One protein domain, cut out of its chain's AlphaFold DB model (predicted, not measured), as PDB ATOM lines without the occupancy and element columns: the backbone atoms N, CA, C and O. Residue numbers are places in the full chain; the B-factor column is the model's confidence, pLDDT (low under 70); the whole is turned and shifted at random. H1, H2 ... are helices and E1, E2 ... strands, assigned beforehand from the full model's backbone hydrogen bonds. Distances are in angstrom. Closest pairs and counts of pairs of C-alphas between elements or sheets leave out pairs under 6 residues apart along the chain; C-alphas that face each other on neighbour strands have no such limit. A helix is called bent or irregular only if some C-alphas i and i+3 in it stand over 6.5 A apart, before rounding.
ATOM      1  N   GLU A  84     -15.110 -30.104 -10.977       91.44
ATOM      2  CA  GLU A  84     -14.817 -31.018  -9.864       91.44
ATOM      3  C   GLU A  84     -15.559 -32.354 -10.018       91.44
ATOM      4  O   GLU A  84     -14.995 -33.423  -9.791       91.44
ATOM      5  N   GLU A  85     -16.823 -32.310 -10.447       93.62
ATOM      6  CA  GLU A  85     -17.616 -33.514 -10.714       93.62
ATOM      7  C   GLU A  85     -17.081 -34.305 -11.912       93.62
ATOM      8  O   GLU A  85     -17.134 -35.533 -11.897       93.62
ATOM      9  N   GLN A  86     -16.534 -33.625 -12.920       91.94
ATOM     10  CA  GLN A  86     -15.906 -34.245 -14.082       91.94
ATOM     11  C   GLN A  86     -14.633 -34.997 -13.680       91.94
ATOM     12  O   GLN A  86     -14.462 -36.149 -14.062       91.94
ATOM     13  N   GLN A  87     -13.778 -34.387 -12.853       92.12
ATOM     14  CA  GLN A  87     -12.595 -35.063 -12.304       92.12
ATOM     15  C   GLN A  87     -12.989 -36.294 -11.482       92.12
ATOM     16  O   GLN A  87     -12.402 -37.363 -11.620       92.12
ATOM     17  N   PHE A  88     -14.039 -36.164 -10.669       93.50
ATOM     18  CA  PHE A  88     -14.577 -37.289  -9.916       93.50
ATOM     19  C   PHE A  88     -15.137 -38.392 -10.831       93.50
ATOM     20  O   PHE A  88     -14.970 -39.575 -10.538       93.50
ATOM     21  N   MET A  89     -15.777 -38.032 -11.948       93.94
ATOM     22  CA  MET A  89     -16.226 -38.994 -12.955       93.94
ATOM     23  C   MET A  89     -15.046 -39.749 -13.572       93.94
ATOM     24  O   MET A  89     -15.132 -40.967 -13.709       93.94
ATOM     25  N   ASP A  90     -13.953 -39.056 -13.898       92.69
ATOM     26  CA  ASP A  90     -12.746 -39.669 -14.459       92.69
ATOM     27  C   ASP A  90     -12.147 -40.702 -13.485       92.69
ATOM     28  O   ASP A  90     -11.828 -41.826 -13.886       92.69
ATOM     29  N   ASP A  91     -12.087 -40.383 -12.187       93.12
ATOM     30  CA  ASP A  91     -11.644 -41.321 -11.146       93.12
ATOM     31  C   ASP A  91     -12.560 -42.554 -11.046       93.12
ATOM     32  O   ASP A  91     -12.095 -43.694 -10.932       93.12
ATOM     33  N   VAL A  92     -13.880 -42.350 -11.111       93.31
ATOM     34  CA  VAL A  92     -14.865 -43.443 -11.104       93.31
ATOM     35  C   VAL A  92     -14.728 -44.308 -12.357       93.31
ATOM     36  O   VAL A  92     -14.781 -45.535 -12.262       93.31
ATOM     37  N   LEU A  93     -14.501 -43.703 -13.522       93.19
ATOM     38  CA  LEU A  93     -14.321 -44.413 -14.785       93.19
ATOM     39  C   LEU A  93     -13.073 -45.301 -14.746       93.19
ATOM     40  O   LEU A  93     -13.129 -46.450 -15.183       93.19
ATOM     41  N   MET A  94     -11.982 -44.839 -14.133       91.62
ATOM     42  CA  MET A  94     -10.792 -45.666 -13.902       91.62
ATOM     43  C   MET A  94     -11.093 -46.901 -13.042       91.62
ATOM     44  O   MET A  94     -10.574 -47.987 -13.307       91.62
ATOM     45  N   ILE A  95     -11.961 -46.777 -12.035       92.75
ATOM     46  CA  ILE A  95     -12.413 -47.925 -11.237       92.75
ATOM     47  C   ILE A  95     -13.253 -48.875 -12.095       92.75
ATOM     48  O   ILE A  95     -13.001 -50.080 -12.079       92.75
ATOM     49  N   ILE A  96     -14.203 -48.353 -12.877       92.56
ATOM     50  CA  ILE A  96     -15.037 -49.160 -13.784       92.56
ATOM     51  C   ILE A  96     -14.160 -49.974 -14.737       92.56
ATOM     52  O   ILE A  96     -14.375 -51.177 -14.868       92.56
ATOM     53  N   LEU A  97     -13.139 -49.362 -15.344       90.50
ATOM     54  CA  LEU A  97     -12.214 -50.044 -16.254       90.50
ATOM     55  C   LEU A  97     -11.464 -51.203 -15.577       90.50
ATOM     56  O   LEU A  97     -11.306 -52.263 -16.180       90.50
ATOM     57  N   ASN A  98     -11.061 -51.046 -14.312       90.50
ATOM     58  CA  ASN A  98     -10.429 -52.131 -13.553       90.50
ATOM     59  C   ASN A  98     -11.386 -53.311 -13.316       90.50
ATOM     60  O   ASN A  98     -10.972 -54.467 -13.382       90.50
ATOM     61  N   PHE A  99     -12.670 -53.046 -13.056       89.69
ATOM     62  CA  PHE A  99     -13.672 -54.106 -12.907       89.69
ATOM     63  C   PHE A  99     -14.076 -54.730 -14.242       89.69
ATOM     64  O   PHE A  99     -14.316 -55.938 -14.277       89.69
ATOM     65  N   ALA A 100     -14.104 -53.945 -15.322       89.12
ATOM     66  CA  ALA A 100     -14.477 -54.383 -16.663       89.12
ATOM     67  C   ALA A 100     -13.586 -55.522 -17.182       89.12
ATOM     68  O   ALA A 100     -14.069 -56.382 -17.909       89.12
ATOM     69  N   ALA A 101     -12.327 -55.603 -16.735       88.12
ATOM     70  CA  ALA A 101     -11.426 -56.715 -17.048       88.12
ATOM     71  C   ALA A 101     -11.951 -58.097 -16.599       88.12
ATOM     72  O   ALA A 101     -11.497 -59.118 -17.108       88.12
ATOM     73  N   ASN A 102     -12.901 -58.143 -15.657       88.88
ATOM     74  CA  ASN A 102     -13.516 -59.383 -15.175       88.88
ATOM     75  C   ASN A 102     -14.800 -59.765 -15.928       88.88
ATOM     76  O   ASN A 102     -15.411 -60.782 -15.602       88.88
ATOM     77  N   TYR A 103     -15.237 -58.951 -16.888       88.12
ATOM     78  CA  TYR A 103     -16.430 -59.203 -17.687       88.12
ATOM     79  C   TYR A 103     -16.027 -59.719 -19.072       88.12
ATOM     80  O   TYR A 103     -15.001 -59.296 -19.612       88.12
ATOM     81  N   PRO A 104     -16.809 -60.635 -19.671       87.44
ATOM     82  CA  PRO A 104     -16.575 -61.025 -21.052       87.44
ATOM     83  C   PRO A 104     -16.755 -59.811 -21.978       87.44
ATOM     84  O   PRO A 104     -17.582 -58.938 -21.682       87.44
ATOM     85  N   PRO A 105     -16.025 -59.749 -23.109       86.69
ATOM     86  CA  PRO A 105     -16.269 -58.742 -24.131       86.69
ATOM     87  C   PRO A 105     -17.754 -58.745 -24.529       86.69
ATOM     88  O   PRO A 105     -18.290 -59.812 -24.836       86.69
ATOM     89  N   PRO A 106     -18.440 -57.594 -24.490       87.50
ATOM     90  CA  PRO A 106     -19.866 -57.538 -24.770       87.50
ATOM     91  C   PRO A 106     -20.135 -57.826 -26.248       87.50
ATOM     92  O   PRO A 106     -19.468 -57.288 -27.130       87.50
ATOM     93  N   GLU A 107     -21.147 -58.649 -26.515       86.44
ATOM     94  CA  GLU A 107     -21.563 -58.998 -27.881       86.44
ATOM     95  C   GLU A 107     -22.491 -57.942 -28.508       86.44
ATOM     96  O   GLU A 107     -22.673 -57.917 -29.724       86.44
ATOM     97  N   SER A 108     -23.087 -57.066 -27.693       87.94
ATOM     98  CA  SER A 108     -24.004 -56.008 -28.125       87.94
ATOM     99  C   SER A 108     -23.938 -54.781 -27.212       87.94
ATOM    100  O   SER A 108     -23.505 -54.872 -26.059       87.94
ATOM    101  N   GLU A 109     -24.405 -53.632 -27.713       86.19
ATOM    102  CA  GLU A 109     -24.494 -52.391 -26.925       86.19
ATOM    103  C   GLU A 109     -25.435 -52.534 -25.718       86.19
ATOM    104  O   GLU A 109     -25.148 -51.995 -24.654       86.19
ATOM    105  N   GLU A 110     -26.494 -53.341 -25.829       88.50
ATOM    106  CA  GLU A 110     -27.417 -53.620 -24.718       88.50
ATOM    107  C   GLU A 110     -26.733 -54.380 -23.570       88.50
ATOM    108  O   GLU A 110     -26.968 -54.096 -22.395       88.50
ATOM    109  N   ILE A 111     -25.872 -55.353 -23.895       90.44
ATOM    110  CA  ILE A 111     -25.094 -56.092 -22.890       90.44
ATOM    111  C   ILE A 111     -24.034 -55.179 -22.272       90.44
ATOM    112  O   ILE A 111     -23.822 -55.224 -21.061       90.44
ATOM    113  N   LEU A 112     -23.387 -54.335 -23.082       90.94
ATOM    114  CA  LEU A 112     -22.429 -53.346 -22.592       90.94
ATOM    115  C   LEU A 112     -23.085 -52.390 -21.586       90.94
ATOM    116  O   LEU A 112     -22.522 -52.165 -20.517       90.94
ATOM    117  N   GLU A 113     -24.272 -51.868 -21.900       91.19
ATOM    118  CA  GLU A 113     -25.011 -50.970 -21.012       91.19
ATOM    119  C   GLU A 113     -25.377 -51.654 -19.689       91.19
ATOM    120  O   GLU A 113     -25.119 -51.092 -18.625       91.19
ATOM    121  N   LYS A 114     -25.889 -52.889 -19.735       91.31
ATOM    122  CA  LYS A 114     -26.206 -53.664 -18.521       91.31
ATOM    123  C   LYS A 114     -24.972 -53.943 -17.667       91.31
ATOM    124  O   LYS A 114     -24.992 -53.703 -16.464       91.31
ATOM    125  N   ASN A 115     -23.875 -54.387 -18.283       92.69
ATOM    126  CA  ASN A 115     -22.619 -54.634 -17.572       92.69
ATOM    127  C   ASN A 115     -22.104 -53.354 -16.898       92.69
ATOM    128  O   ASN A 115     -21.634 -53.397 -15.761       92.69
ATOM    129  N   LEU A 116     -22.203 -52.212 -17.583       93.00
ATOM    130  CA  LEU A 116     -21.819 -50.913 -17.040       93.00
ATOM    131  C   LEU A 116     -22.676 -50.538 -15.824       93.00
ATOM    132  O   LEU A 116     -22.126 -50.122 -14.805       93.00
ATOM    133  N   GLU A 117     -24.000 -50.698 -15.908       92.81
ATOM    134  CA  GLU A 117     -24.912 -50.442 -14.788       92.81
ATOM    135  C   GLU A 117     -24.613 -51.336 -13.583       92.81
ATOM    136  O   GLU A 117     -24.556 -50.847 -12.451       92.81
ATOM    137  N   ASP A 118     -24.377 -52.625 -13.814       92.50
ATOM    138  CA  ASP A 118     -24.061 -53.589 -12.761       92.50
ATOM    139  C   ASP A 118     -22.753 -53.230 -12.049       92.50
ATOM    140  O   ASP A 118     -22.692 -53.197 -10.814       92.50
ATOM    141  N   ILE A 119     -21.704 -52.904 -12.815       92.25
ATOM    142  CA  ILE A 119     -20.420 -52.457 -12.260       92.25
ATOM    143  C   ILE A 119     -20.621 -51.158 -11.482       92.25
ATOM    144  O   ILE A 119     -20.187 -51.061 -10.333       92.25
ATOM    145  N   TYR A 120     -21.308 -50.177 -12.069       93.69
ATOM    146  CA  TYR A 120     -21.552 -48.881 -11.446       93.69
ATOM    147  C   TYR A 120     -22.287 -49.023 -10.107       93.69
ATOM    148  O   TYR A 120     -21.868 -48.456  -9.096       93.69
ATOM    149  N   ASN A 121     -23.346 -49.828 -10.060       92.44
ATOM    150  CA  ASN A 121     -24.112 -50.071  -8.839       92.44
ATOM    151  C   ASN A 121     -23.311 -50.830  -7.775       92.44
ATOM    152  O   ASN A 121     -23.535 -50.629  -6.584       92.44
ATOM    153  N   ARG A 122     -22.357 -51.674  -8.182       90.81
ATOM    154  CA  ARG A 122     -21.477 -52.400  -7.260       90.81
ATOM    155  C   ARG A 122     -20.399 -51.510  -6.642       90.81
ATOM    156  O   ARG A 122     -20.048 -51.713  -5.480       90.81
ATOM    157  N   ILE A 123     -19.852 -50.563  -7.403       91.06
ATOM    158  CA  ILE A 123     -18.764 -49.688  -6.932       91.06
ATOM    159  C   ILE A 123     -19.278 -48.444  -6.208       91.06
ATOM    160  O   ILE A 123     -18.553 -47.885  -5.380       91.06
ATOM    161  N   THR A 124     -20.499 -47.991  -6.521       91.44
ATOM    162  CA  THR A 124     -21.059 -46.759  -5.962       91.44
ATOM    163  C   THR A 124     -21.914 -47.017  -4.729       91.44
ATOM    164  O   THR A 124     -22.828 -47.835  -4.707       91.44
ATOM    165  N   SER A 125     -21.633 -46.253  -3.680       90.94
ATOM    166  CA  SER A 125     -22.417 -46.184  -2.450       90.94
ATOM    167  C   SER A 125     -22.980 -44.777  -2.285       90.94
ATOM    168  O   SER A 125     -22.322 -43.798  -2.632       90.94
ATOM    169  N   VAL A 126     -24.202 -44.653  -1.766       91.06
ATOM    170  CA  VAL A 126     -24.809 -43.337  -1.522       91.06
ATOM    171  C   VAL A 126     -24.316 -42.794  -0.181       91.06
ATOM    172  O   VAL A 126     -24.387 -43.488   0.832       91.06
ATOM    173  N   GLY A 127     -23.828 -41.555  -0.158       89.25
ATOM    174  CA  GLY A 127     -23.381 -40.898   1.070       89.25
ATOM    175  C   GLY A 127     -23.405 -39.375   0.993       89.25
ATOM    176  O   GLY A 127     -23.871 -38.783   0.024       89.25
ATOM    177  N   SER A 128     -22.916 -38.717   2.046       84.75
ATOM    178  CA  SER A 128     -23.018 -37.255   2.189       84.75
ATOM    179  C   SER A 128     -21.995 -36.461   1.366       84.75
ATOM    180  O   SER A 128     -22.182 -35.262   1.158       84.75
ATOM    181  N   ALA A 129     -20.918 -37.105   0.907       86.50
ATOM    182  CA  ALA A 129     -19.816 -36.473   0.184       86.50
ATOM    183  C   ALA A 129     -19.309 -37.361  -0.959       86.50
ATOM    184  O   ALA A 129     -19.344 -38.586  -0.846       86.50
ATOM    185  N   ASN A 130     -18.785 -36.725  -2.008       88.75
ATOM    186  CA  ASN A 130     -18.170 -37.402  -3.147       88.75
ATOM    187  C   ASN A 130     -16.733 -37.777  -2.787       88.75
ATOM    188  O   ASN A 130     -15.906 -36.894  -2.548       88.75
ATOM    189  N   LYS A 131     -16.449 -39.073  -2.660       90.69
ATOM    190  CA  LYS A 131     -15.120 -39.570  -2.287       90.69
ATOM    191  C   LYS A 131     -14.836 -40.902  -2.947       90.69
ATOM    192  O   LYS A 131     -15.666 -41.804  -2.901       90.69
ATOM    193  N   VAL A 132     -13.630 -41.043  -3.474       90.62
ATOM    194  CA  VAL A 132     -13.105 -42.325  -3.934       90.62
ATOM    195  C   VAL A 132     -12.236 -42.929  -2.833       90.62
ATOM    196  O   VAL A 132     -11.399 -42.243  -2.243       90.62
ATOM    197  N   LYS A 133     -12.443 -44.210  -2.518       88.88
ATOM    198  CA  LYS A 133     -11.645 -44.952  -1.537       88.88
ATOM    199  C   LYS A 133     -11.291 -46.332  -2.082       88.88
ATOM    200  O   LYS A 133     -12.069 -47.278  -1.990       88.88
ATOM    201  N   GLY A 134     -10.070 -46.465  -2.594       87.75
ATOM    202  CA  GLY A 134      -9.618 -47.710  -3.211       87.75
ATOM    203  C   GLY A 134     -10.451 -48.024  -4.453       87.75
ATOM    204  O   GLY A 134     -10.435 -47.253  -5.402       87.75
ATOM    205  N   MET A 135     -11.187 -49.137  -4.423       86.75
ATOM    206  CA  MET A 135     -12.013 -49.622  -5.540       86.75
ATOM    207  C   MET A 135     -13.512 -49.311  -5.379       86.75
ATOM    208  O   MET A 135     -14.343 -49.915  -6.050       86.75
ATOM    209  N   SER A 136     -13.879 -48.408  -4.467       89.25
ATOM    210  CA  SER A 136     -15.261 -47.959  -4.298       89.25
ATOM    211  C   SER A 136     -15.361 -46.441  -4.260       89.25
ATOM    212  O   SER A 136     -14.419 -45.735  -3.889       89.25
ATOM    213  N   ALA A 137     -16.531 -45.940  -4.643       91.31
ATOM    214  CA  ALA A 137     -16.859 -44.528  -4.631       91.31
ATOM    215  C   ALA A 137     -18.100 -44.287  -3.766       91.31
ATOM    216  O   ALA A 137     -19.093 -45.014  -3.830       91.31
ATOM    217  N   THR A 138     -18.048 -43.253  -2.940       92.62
ATOM    218  CA  THR A 138     -19.216 -42.695  -2.266       92.62
ATOM    219  C   THR A 138     -19.668 -41.476  -3.049       92.62
ATOM    220  O   THR A 138     -18.853 -40.609  -3.357       92.62
ATOM    221  N   VAL A 139     -20.953 -41.427  -3.386       92.88
ATOM    222  CA  VAL A 139     -21.551 -40.414  -4.259       92.88
ATOM    223  C   VAL A 139     -22.785 -39.832  -3.580       92.88
ATOM    224  O   VAL A 139     -23.545 -40.548  -2.921       92.88
ATOM    225  N   ARG A 140     -23.003 -38.529  -3.741       92.50
ATOM    226  CA  ARG A 140     -24.253 -37.883  -3.325       92.50
ATOM    227  C   ARG A 140     -25.448 -38.395  -4.147       92.50
ATOM    228  O   ARG A 140     -25.269 -38.665  -5.333       92.50
ATOM    229  N   PRO A 141     -26.663 -38.483  -3.572       89.00
ATOM    230  CA  PRO A 141     -27.845 -38.965  -4.293       89.00
ATOM    231  C   PRO A 141     -28.092 -38.233  -5.620       89.00
ATOM    232  O   PRO A 141     -28.224 -38.875  -6.654       89.00
ATOM    233  N   GLU A 142     -28.051 -36.898  -5.597       86.88
ATOM    234  CA  GLU A 142     -28.270 -36.026  -6.764       86.88
ATOM    235  C   GLU A 142     -27.237 -36.262  -7.877       86.88
ATOM    236  O   GLU A 142     -27.555 -36.236  -9.063       86.88
ATOM    237  N   LEU A 143     -25.987 -36.534  -7.492       90.62
ATOM    238  CA  LEU A 143     -24.894 -36.751  -8.434       90.62
ATOM    239  C   LEU A 143     -24.879 -38.185  -8.986       90.62
ATOM    240  O   LEU A 143     -24.320 -38.415 -10.052       90.62
ATOM    241  N   LYS A 144     -25.486 -39.159  -8.297       91.12
ATOM    242  CA  LYS A 144     -25.458 -40.567  -8.713       91.12
ATOM    243  C   LYS A 144     -26.089 -40.764 -10.095       91.12
ATOM    244  O   LYS A 144     -25.463 -41.332 -10.984       91.12
ATOM    245  N   GLU A 145     -27.304 -40.264 -10.294       89.62
ATOM    246  CA  GLU A 145     -28.003 -40.400 -11.581       89.62
ATOM    247  C   GLU A 145     -27.314 -39.590 -12.684       89.62
ATOM    248  O   GLU A 145     -27.113 -40.079 -13.797       89.62
ATOM    249  N   LYS A 146     -26.859 -38.381 -12.339       92.44
ATOM    250  CA  LYS A 146     -26.102 -37.494 -13.224       92.44
ATOM    251  C   LYS A 146     -24.793 -38.131 -13.710       92.44
ATOM    252  O   LYS A 146     -24.490 -38.075 -14.901       92.44
ATOM    253  N   LEU A 147     -24.032 -38.774 -12.823       93.44
ATOM    254  CA  LEU A 147     -22.812 -39.503 -13.187       93.44
ATOM    255  C   LEU A 147     -23.119 -40.715 -14.053       93.44
ATOM    256  O   LEU A 147     -22.440 -40.918 -15.054       93.44
ATOM    257  N   LEU A 148     -24.132 -41.508 -13.698       93.00
ATOM    258  CA  LEU A 148     -24.508 -42.674 -14.494       93.00
ATOM    259  C   LEU A 148     -24.870 -42.272 -15.929       93.00
ATOM    260  O   LEU A 148     -24.409 -42.915 -16.870       93.00
ATOM    261  N   TYR A 149     -25.635 -41.189 -16.102       93.50
ATOM    262  CA  TYR A 149     -25.953 -40.640 -17.421       93.50
ATOM    263  C   TYR A 149     -24.689 -40.265 -18.208       93.50
ATOM    264  O   TYR A 149     -24.531 -40.719 -19.340       93.50
ATOM    265  N   ASN A 150     -23.770 -39.495 -17.617       94.00
ATOM    266  CA  ASN A 150     -22.557 -39.050 -18.314       94.00
ATOM    267  C   ASN A 150     -21.605 -40.213 -18.639       94.00
ATOM    268  O   ASN A 150     -21.077 -40.286 -19.745       94.00
ATOM    269  N   ILE A 151     -21.455 -41.188 -17.738       93.81
ATOM    270  CA  ILE A 151     -20.643 -42.386 -17.994       93.81
ATOM    271  C   ILE A 151     -21.262 -43.218 -19.124       93.81
ATOM    272  O   ILE A 151     -20.550 -43.651 -20.028       93.81
ATOM    273  N   LYS A 152     -22.586 -43.423 -19.122       93.06
ATOM    274  CA  LYS A 152     -23.281 -44.101 -20.229       93.06
ATOM    275  C   LYS A 152     -23.098 -43.357 -21.545       93.06
ATOM    276  O   LYS A 152     -22.802 -43.983 -22.558       93.06
ATOM    277  N   LYS A 153     -23.245 -42.034 -21.528       92.25
ATOM    278  CA  LYS A 153     -23.060 -41.160 -22.689       92.25
ATOM    279  C   LYS A 153     -21.656 -41.286 -23.286       92.25
ATOM    280  O   LYS A 153     -21.537 -41.317 -24.506       92.25
ATOM    281  N   ASP A 154     -20.619 -41.407 -22.460       89.94
ATOM    282  CA  ASP A 154     -19.230 -41.492 -22.927       89.94
ATOM    283  C   ASP A 154     -18.792 -42.911 -23.323       89.94
ATOM    284  O   ASP A 154     -18.029 -43.073 -24.276       89.94
ATOM    285  N   VAL A 155     -19.252 -43.942 -22.605       89.31
ATOM    286  CA  VAL A 155     -18.841 -45.340 -22.838       89.31
ATOM    287  C   VAL A 155     -19.713 -46.021 -23.892       89.31
ATOM    288  O   VAL A 155     -19.197 -46.705 -24.774       89.31
ATOM    289  N   VAL A 156     -21.033 -45.852 -23.793       88.81
ATOM    290  CA  VAL A 156     -22.018 -46.471 -24.695       88.81
ATOM    291  C   VAL A 156     -22.437 -45.489 -25.781       88.81
ATOM    292  O   VAL A 156     -22.522 -45.865 -26.942       88.81
ATOM    293  N   GLY A 157     -22.662 -44.223 -25.449       88.56
ATOM    294  CA  GLY A 157     -23.037 -43.198 -26.423       88.56
ATOM    295  C   GLY A 157     -21.858 -42.673 -27.246       88.56
ATOM    296  O   GLY A 157     -20.744 -43.195 -27.215       88.56
ATOM    297  N   LEU A 158     -22.107 -41.605 -27.994       89.69
ATOM    298  CA  LEU A 158     -21.115 -40.880 -28.788       89.69
ATOM    299  C   LEU A 158     -20.557 -39.657 -28.040       89.69
ATOM    300  O   LEU A 158     -20.084 -38.704 -28.667       89.69
TER     301      LEU A 158
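AT A GLANCE: This is residues 84 to 158 of the 302 residues of an uncharacterized protein of Thermoplasmatales archaeon A-plasma (UniProt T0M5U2). What would one see first in this model? H1 crosses over a pair of helices, H2 and H3, which run opposite ways beyond it, and a small sheet of three short strands, E1, E3 and E2, caps the end where H2 finishes and H3 starts. At the other end of the long axis lies the link from H1 to H2, with Glu 107 at its far reach. What are the parts, in order? The printed part has 75 residues with three named helices and three named strands, in the order H1 H2 E1 E2 E3 H3; the class is mostly helix, and the sheet, in the order E1 E3 E2, is mixed. How large and how dense is it? It is compact, with a radius of gyration of the C-alphas of 11.9 A, yet elongated, with spans of 37 by 24 by 18 A.

IN THESE COORDINATES: Where does the printed part begin? H1 holds residues 84 to 100, from C-alpha 84 at (-14.817, -31.018, -9.864), and is 24.3 A long from first to last C-alpha. What follows? H2, residues 109 to 123, is 21.0 A long and ends with C-alpha 123 at (-18.764, -49.688, -6.932). Where are the strands? E1 is residues 124 to 126, 6.7 A long; E2 is residues 131 to 133, 6.5 A long; E3 is residues 136 to 139, 9.8 A long. What comes last? H3, residues 141 to 155, is 21.6 A long and ends with C-alpha 155 at (-18.841, -45.340, -22.838). It is irregular, but only just: C-alphas 142 and 145 are 6.51 A apart.

HOW THE PARTS SIT: How does H1 stand to the other helices? With its residues 95 to 100 alone it touches H2, the closest C-alphas being those of Ile 96 and Ile 119, 6.5 A apart, and at 73 degrees the two are only just about perpendicular. H1 and H3 only just touch, with 3 pairs of C-alphas within 8 A, at a steep tilt of 62 degrees and the same way; their closest C-alphas, those of Met 89 and Leu 147, are 6.6 A apart. How do H2 and H3 meet? H3 touches H2 with its residues 148 to 152 alone, the closest C-alphas being those of Glu 113 and Lys 152, 7.1 A apart; they run opposite ways at a steep tilt of 37 degrees, only just past shallow. How is the sheet joined? E1 and E3 are parallel, with N 125 and O 137 within hydrogen-bond range at 2.8 A, while E2 and E3 form an antiparallel hairpin, with N 138 and O 131 at 2.8 A. The edge strands E1 and E2 are apart. Each helix is on the sheet but only grazes it: H1 with residues 88 to 96, H2 with residues 120 to 123, H3 with residues 141 to 147. What do the helix backbones show? In H1 and H2 every O i to N i+4 pair is within hydrogen-bond range; in H3 9 of 11 are.

THE WHOLE: How far does the whole reach? The two C-alphas farthest apart in the domain are those of Glu 107 and Ser 128, at 37.1 A. Is the printed part cut, and are its links long? It runs from 84 to 158 without a gap and has no long link: H1 to H2 is short, with 8 residues between them, and the other links are tight. Where is confidence low? No printed residue is under 70, and the mean pLDDT of the printed part is 90.7.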